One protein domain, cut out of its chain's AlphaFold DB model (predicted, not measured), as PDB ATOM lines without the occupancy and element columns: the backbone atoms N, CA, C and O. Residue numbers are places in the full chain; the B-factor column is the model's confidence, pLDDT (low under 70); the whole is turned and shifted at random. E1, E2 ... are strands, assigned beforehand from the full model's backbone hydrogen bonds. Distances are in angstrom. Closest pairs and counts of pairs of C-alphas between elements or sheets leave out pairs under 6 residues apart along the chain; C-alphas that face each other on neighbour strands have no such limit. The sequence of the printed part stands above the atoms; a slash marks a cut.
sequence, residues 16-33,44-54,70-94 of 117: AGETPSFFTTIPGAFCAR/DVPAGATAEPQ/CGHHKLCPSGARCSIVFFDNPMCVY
ATOM      1  N   ALA A  16     357.697 457.583 389.314       94.50
ATOM      2  CA  ALA A  16     359.065 457.909 388.943       94.50
ATOM      3  C   ALA A  16     359.562 459.037 389.855       94.50
ATOM      4  O   ALA A  16     358.886 460.059 389.989       94.50
ATOM      5  N   GLY A  17     360.722 458.855 390.478       91.56
ATOM      6  CA  GLY A  17     361.326 459.855 391.355       91.56
ATOM      7  C   GLY A  17     362.808 460.045 391.074       91.56
ATOM      8  O   GLY A  17     363.465 459.170 390.511       91.56
ATOM      9  N   GLU A  18     363.337 461.198 391.476       91.50
ATOM     10  CA  GLU A  18     364.765 461.509 391.402       91.50
ATOM     11  C   GLU A  18     365.313 461.825 392.782       91.50
ATOM     12  O   GLU A  18     364.632 462.384 393.644       91.50
ATOM     13  N   THR A  19     366.577 461.483 392.977       87.88
ATOM     14  CA  THR A  19     367.314 461.793 394.183       87.88
ATOM     15  C   THR A  19     368.376 462.859 393.885       87.88
ATOM     16  O   THR A  19     369.411 462.557 393.293       87.88
ATOM     17  N   PRO A  20     368.154 464.136 394.248       85.25
ATOM     18  CA  PRO A  20     369.102 465.204 393.942       85.25
ATOM     19  C   PRO A  20     370.349 465.127 394.832       85.25
ATOM     20  O   PRO A  20     370.278 464.735 395.998       85.25
ATOM     21  N   SER A  21     371.486 465.592 394.307       86.50
ATOM     22  CA  SER A  21     372.807 465.470 394.946       86.50
ATOM     23  C   SER A  21     372.931 466.119 396.326       86.50
ATOM     24  O   SER A  21     373.830 465.767 397.078       86.50
ATOM     25  N   PHE A  22     372.066 467.073 396.678       84.88
ATOM     26  CA  PHE A  22     372.137 467.745 397.981       84.88
ATOM     27  C   PHE A  22     371.723 466.834 399.146       84.88
ATOM     28  O   PHE A  22     372.123 467.061 400.284       84.88
ATOM     29  N   PHE A  23     370.938 465.793 398.864       80.56
ATOM     30  CA  PHE A  23     370.392 464.895 399.878       80.56
ATOM     31  C   PHE A  23     370.872 463.454 399.721       80.56
ATOM     32  O   PHE A  23     370.405 462.579 400.451       80.56
ATOM     33  N   THR A  24     371.776 463.189 398.772       86.88
ATOM     34  CA  THR A  24     372.223 461.834 398.457       86.88
ATOM     35  C   THR A  24     373.706 461.711 398.182       86.88
ATOM     36  O   THR A  24     374.363 462.640 397.722       86.88
ATOM     37  N   THR A  25     374.241 460.513 398.420       91.38
ATOM     38  CA  THR A  25     375.618 460.187 398.023       91.38
ATOM     39  C   THR A  25     375.747 460.020 396.511       91.38
ATOM     40  O   THR A  25     376.772 460.383 395.936       91.38
ATOM     41  N   ILE A  26     374.735 459.442 395.858       93.88
ATOM     42  CA  ILE A  26     374.715 459.225 394.411       93.88
ATOM     43  C   ILE A  26     373.356 459.690 393.880       93.88
ATOM     44  O   ILE A  26     372.340 459.065 394.196       93.88
ATOM     45  N   PRO A  27     373.307 460.758 393.068       92.00
ATOM     46  CA  PRO A  27     372.061 461.173 392.454       92.00
ATOM     47  C   PRO A  27     371.631 460.187 391.369       92.00
ATOM     48  O   PRO A  27     372.462 459.587 390.676       92.00
ATOM     49  N   GLY A  28     370.326 460.039 391.192       93.31
ATOM     50  CA  GLY A  28     369.777 459.203 390.136       93.31
ATOM     51  C   GLY A  28     368.263 459.138 390.163       93.31
ATOM     52  O   GLY A  28     367.615 459.730 391.024       93.31
ATOM     53  N   ALA A  29     367.709 458.389 389.220       95.12
ATOM     54  CA  ALA A  29     366.279 458.135 389.151       95.12
ATOM     55  C   ALA A  29     365.925 456.758 389.726       95.12
ATOM     56  O   ALA A  29     366.758 455.843 389.765       95.12
ATOM     57  N   PHE A  30     364.676 456.604 390.151       94.44
ATOM     58  CA  PHE A  30     364.123 455.352 390.652       94.44
ATOM     59  C   PHE A  30     362.653 455.196 390.258       94.44
ATOM     60  O   PHE A  30     361.941 456.177 390.032       94.44
ATOM     61  N   CYS A  31     362.220 453.939 390.210       96.88
ATOM     62  CA  CYS A  31     360.828 453.538 390.078       96.88
ATOM     63  C   CYS A  31     360.389 452.884 391.384       96.88
ATOM     64  O   CYS A  31     361.145 452.096 391.959       96.88
ATOM     65  N   ALA A  32     359.216 453.254 391.886       94.94
ATOM     66  CA  ALA A  32     358.724 452.776 393.171       94.94
ATOM     67  C   ALA A  32     357.204 452.682 393.185       94.94
ATOM     68  O   ALA A  32     356.523 453.484 392.557       94.94
ATOM     69  N   ARG A  33     356.657 451.763 393.973       95.00
ATOM     70  CA  ARG A  33     355.230 451.751 394.306       95.00
ATOM     71  C   ARG A  33     354.998 452.470 395.631       95.00
ATOM     72  O   ARG A  33     355.874 452.456 396.492       95.00
ATOM     73  N   ASP A  44     358.832 441.134 392.680       95.38
ATOM     74  CA  ASP A  44     359.380 440.981 391.330       95.38
ATOM     75  C   ASP A  44     360.439 442.057 391.062       95.38
ATOM     76  O   ASP A  44     360.199 443.074 390.414       95.38
ATOM     77  N   VAL A  45     361.634 441.813 391.594       95.38
ATOM     78  CA  VAL A  45     362.816 442.672 391.464       95.38
ATOM     79  C   VAL A  45     363.584 442.400 390.158       95.38
ATOM     80  O   VAL A  45     363.446 441.323 389.567       95.38
ATOM     81  N   PRO A  46     364.420 443.340 389.672       94.56
ATOM     82  CA  PRO A  46     365.177 443.133 388.444       94.56
ATOM     83  C   PRO A  46     366.253 442.058 388.606       94.56
ATOM     84  O   PRO A  46     366.819 441.869 389.683       94.56
ATOM     85  N   ALA A  47     366.580 441.375 387.508       90.88
ATOM     86  CA  ALA A  47     367.582 440.315 387.512       90.88
ATOM     87  C   ALA A  47     368.928 440.798 388.087       90.88
ATOM     88  O   ALA A  47     369.449 441.852 387.711       90.88
ATOM     89  N   GLY A  48     369.496 439.999 388.992       89.31
ATOM     90  CA  GLY A  48     370.752 440.308 389.675       89.31
ATOM     91  C   GLY A  48     370.611 441.211 390.903       89.31
ATOM     92  O   GLY A  48     371.602 441.399 391.601       89.31
ATOM     93  N   ALA A  49     369.419 441.736 391.203       94.81
ATOM     94  CA  ALA A  49     369.166 442.364 392.494       94.81
ATOM     95  C   ALA A  49     369.148 441.304 393.607       94.81
ATOM     96  O   ALA A  49     368.491 440.271 393.485       94.81
ATOM     97  N   THR A  50     369.850 441.584 394.701       95.75
ATOM     98  CA  THR A  50     369.753 440.829 395.965       95.75
ATOM     99  C   THR A  50     369.365 441.730 397.138       95.75
ATOM    100  O   THR A  50     369.317 441.277 398.275       95.75
ATOM    101  N   ALA A  51     369.174 443.024 396.876       96.19
ATOM    102  CA  ALA A  51     368.585 443.980 397.799       96.19
ATOM    103  C   ALA A  51     367.106 443.645 398.023       96.19
ATOM    104  O   ALA A  51     366.393 443.325 397.071       96.19
ATOM    105  N   GLU A  52     366.647 443.749 399.269       95.81
ATOM    106  CA  GLU A  52     365.259 443.458 399.624       95.81
ATOM    107  C   GLU A  52     364.380 444.712 399.494       95.81
ATOM    108  O   GLU A  52     364.804 445.815 399.879       95.81
ATOM    109  N   PRO A  53     363.152 444.568 398.964       96.56
ATOM    110  CA  PRO A  53     362.196 445.659 398.905       96.56
ATOM    111  C   PRO A  53     361.694 445.997 400.312       96.56
ATOM    112  O   PRO A  53     361.284 445.124 401.074       96.56
ATOM    113  N   GLN A  54     361.720 447.277 400.666       95.88
ATOM    114  CA  GLN A  54     361.205 447.785 401.935       95.88
ATOM    115  C   GLN A  54     360.410 449.064 401.701       95.88
ATOM    116  O   GLN A  54     360.734 449.853 400.809       95.88
ATOM    117  N   CYS A  70     369.719 448.658 400.462       96.00
ATOM    118  CA  CYS A  70     371.024 448.084 400.137       96.00
ATOM    119  C   CYS A  70     372.113 448.504 401.127       96.00
ATOM    120  O   CYS A  70     372.122 449.622 401.618       96.00
ATOM    121  N   GLY A  71     373.089 447.627 401.381       93.19
ATOM    122  CA  GLY A  71     374.317 447.988 402.111       93.19
ATOM    123  C   GLY A  71     375.514 448.269 401.194       93.19
ATOM    124  O   GLY A  71     376.449 448.977 401.560       93.19
ATOM    125  N   HIS A  72     375.493 447.726 399.973       91.75
ATOM    126  CA  HIS A  72     376.582 447.826 399.002       91.75
ATOM    127  C   HIS A  72     376.041 447.872 397.573       91.75
ATOM    128  O   HIS A  72     374.987 447.314 397.276       91.75
ATOM    129  N   HIS A  73     376.801 448.468 396.648       95.12
ATOM    130  CA  HIS A  73     376.384 448.591 395.246       95.12
ATOM    131  C   HIS A  73     376.095 447.245 394.560       95.12
ATOM    132  O   HIS A  73     375.256 447.201 393.673       95.12
ATOM    133  N   LYS A  74     376.755 446.152 394.973       95.12
ATOM    134  CA  LYS A  74     376.580 444.816 394.373       95.12
ATOM    135  C   LYS A  74     375.222 444.171 394.660       95.12
ATOM    136  O   LYS A  74     374.882 443.216 393.979       95.12
ATOM    137  N   LEU A  75     374.483 444.660 395.661       96.56
ATOM    138  CA  LEU A  75     373.130 444.175 395.947       96.56
ATOM    139  C   LEU A  75     372.100 444.774 394.984       96.56
ATOM    140  O   LEU A  75     370.985 444.266 394.864       96.56
ATOM    141  N   CYS A  76     372.462 445.870 394.319       97.06
ATOM    142  CA  CYS A  76     371.595 446.542 393.378       97.06
ATOM    143  C   CYS A  76     371.618 445.855 392.008       97.06
ATOM    144  O   CYS A  76     372.635 445.274 391.622       97.06
ATOM    145  N   PRO A  77     370.516 445.959 391.249       95.50
ATOM    146  CA  PRO A  77     370.460 445.464 389.882       95.50
ATOM    147  C   PRO A  77     371.488 446.155 388.979       95.50
ATOM    148  O   PRO A  77     372.022 447.223 389.291       95.50
ATOM    149  N   SER A  78     371.755 445.544 387.823       93.62
ATOM    150  CA  SER A  78     372.719 446.080 386.861       93.62
ATOM    151  C   SER A  78     372.394 447.528 386.476       93.62
ATOM    152  O   SER A  78     371.263 447.863 386.124       93.62
ATOM    153  N   GLY A  79     373.404 448.398 386.550       92.50
ATOM    154  CA  GLY A  79     373.270 449.825 386.253       92.50
ATOM    155  C   GLY A  79     372.692 450.674 387.389       92.50
ATOM    156  O   GLY A  79     372.665 451.896 387.245       92.50
ATOM    157  N   ALA A  80     372.281 450.075 388.509       96.25
ATOM    158  CA  ALA A  80     371.933 450.796 389.726       96.25
ATOM    159  C   ALA A  80     373.120 450.869 390.698       96.25
ATOM    160  O   ALA A  80     374.067 450.080 390.646       96.25
ATOM    161  N   ARG A  81     373.077 451.838 391.611       96.62
ATOM    162  CA  ARG A  81     374.041 451.997 392.697       96.62
ATOM    163  C   ARG A  81     373.311 452.246 394.001       96.62
ATOM    164  O   ARG A  81     372.311 452.950 394.046       96.62
ATOM    165  N   CYS A  82     373.867 451.679 395.063       96.88
ATOM    166  CA  CYS A  82     373.404 451.949 396.411       96.88
ATOM    167  C   CYS A  82     373.733 453.395 396.806       96.88
ATOM    168  O   CYS A  82     374.917 453.744 396.851       96.88
ATOM    169  N   SER A  83     372.708 454.208 397.055       95.06
ATOM    170  CA  SER A  83     372.818 455.604 397.473       95.06
ATOM    171  C   SER A  83     372.162 455.803 398.828       95.06
ATOM    172  O   SER A  83     371.010 455.420 399.008       95.06
ATOM    173  N   ILE A  84     372.857 456.463 399.752       90.62
ATOM    174  CA  ILE A  84     372.260 456.933 401.006       90.62
ATOM    175  C   ILE A  84     371.382 458.137 400.681       90.62
ATOM    176  O   ILE A  84     371.795 459.002 399.902       90.62
ATOM    177  N   VAL A  85     370.173 458.169 401.240       83.31
ATOM    178  CA  VAL A  85     369.187 459.220 400.991       83.31
ATOM    179  C   VAL A  85     368.736 459.853 402.310       83.31
ATOM    180  O   VAL A  85     368.314 459.165 403.242       83.31
ATOM    181  N   PHE A  86     368.852 461.179 402.366       71.00
ATOM    182  CA  PHE A  86     368.612 462.090 403.485       71.00
ATOM    183  C   PHE A  86     369.412 461.828 404.765       71.00
ATOM    184  O   PHE A  86     370.086 462.764 405.156       71.00
ATOM    185  N   PHE A  87     369.407 460.646 405.400       70.06
ATOM    186  CA  PHE A  87     370.203 460.414 406.626       70.06
ATOM    187  C   PHE A  87     370.612 458.950 406.891       70.06
ATOM    188  O   PHE A  87     371.741 458.756 407.309       70.06
ATOM    189  N   ASP A  88     369.785 457.931 406.604       77.56
ATOM    190  CA  ASP A  88     370.127 456.514 406.908       77.56
ATOM    191  C   ASP A  88     369.345 455.466 406.085       77.56
ATOM    192  O   ASP A  88     369.350 454.279 406.401       77.56
ATOM    193  N   ASN A  89     368.667 455.869 405.006       82.38
ATOM    194  CA  ASN A  89     367.889 454.952 404.165       82.38
ATOM    195  C   ASN A  89     368.623 454.718 402.838       82.38
ATOM    196  O   ASN A  89     368.382 455.451 401.871       82.38
ATOM    197  N   PRO A  90     369.569 453.764 402.770       92.50
ATOM    198  CA  PRO A  90     370.257 453.457 401.534       92.50
ATOM    199  C   PRO A  90     369.343 452.677 400.592       92.50
ATOM    200  O   PRO A  90     368.785 451.642 400.955       92.50
ATOM    201  N   MET A  91     369.224 453.160 399.360       94.88
ATOM    202  CA  MET A  91     368.421 452.519 398.326       94.88
ATOM    203  C   MET A  91     369.149 452.450 396.989       94.88
ATOM    204  O   MET A  91     370.031 453.259 396.684       94.88
ATOM    205  N   CYS A  92     368.770 451.473 396.173       96.88
ATOM    206  CA  CYS A  92     369.250 451.356 394.807       96.88
ATOM    207  C   CYS A  92     368.605 452.425 393.921       96.88
ATOM    208  O   CYS A  92     367.387 452.474 393.771       96.88
ATOM    209  N   VAL A  93     369.441 453.254 393.303       95.69
ATOM    210  CA  VAL A  93     369.043 454.265 392.312       95.69
ATOM    211  C   VAL A  93     369.806 454.032 391.017       95.69
ATOM    212  O   VAL A  93     370.895 453.463 391.052       95.69
ATOM    213  N   TYR A  94     369.281 454.481 389.880       96.12
ATOM    214  CA  TYR A  94     369.972 454.408 388.592       96.12
ATOM    215  C   TYR A  94     370.654 455.745 388.297       96.12
ATOM    216  O   TYR A  94     369.973 456.714 387.945       96.12
TER     217      TYR A  94
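AT A GLANCE: This is residues 16 to 33, 44 to 54 and 70 to 94 of the 117 residues of a protein of Brandtodinium nutricula (UniProt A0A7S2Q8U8). Two small strand hairpins, E1 with E2 and E4 with E5, come together where E2 passes close to E5, and the E4 and E5 hairpin lies near the middle of the model. The loop between E1 and E2 is at one end of the longest axis, and short strand E3 with the loop stretch 44 to 51 is toward the other. The printed part has 54 residues with no named helix and five strands, E1 to E5 in chain order, in two antiparallel sheets, E1 - E2 and E4 - E5. The class is all strand, though only 22 of the 54 residues are in named elements. The whole is compact, with a radius of gyration of the C-alphas of 10.3 A, and rounded, spanning 30 by 22 by 20 A.

IN THESE COORDINATES: E1, residues 16 to 19, begins with C-alpha 16 at (359.065, 457.909, 388.943) and is 10.5 A long. E2, residues 28 to 32, measures 13.1 A. E3, residues 52 to 54, measures 6.4 A. E4, residues 81 to 85, measures 12.0 A. E5, residues 89 to 93, measures 11.9 A and ends with C-alpha 93 at (369.043, 454.265, 392.312).

HOW THE PARTS SIT: E1 and E2 form a hairpin, antiparallel at 141 degrees, with N 17 and O 30 within hydrogen-bond range at 3.0 A. The closest C-alphas of E2 and E5 are those of Phe 30 and Val 93, 5.3 A apart. E4 and E5 form the other hairpin, also antiparallel at 141 degrees, with N 81 and O 93 within hydrogen-bond range at 2.8 A. E2 and E4 are apart. E3 pairs with no named strand and is apart from E1, E2, E4 and E5.

THE WHOLE: The C-alphas of Phe 22 and Asp 44 are the two farthest apart, 30.4 A. Residues 34 to 43 and 55 to 69 are not printed; the C-alpha gaps are 11.9 A from 33 to 44 and 10.0 A from 54 to 70. Of the links printed whole, E4 to E5 is tight and E1 to E2 short. Mean pLDDT of the printed part is 91.8, and no printed residue is under 70.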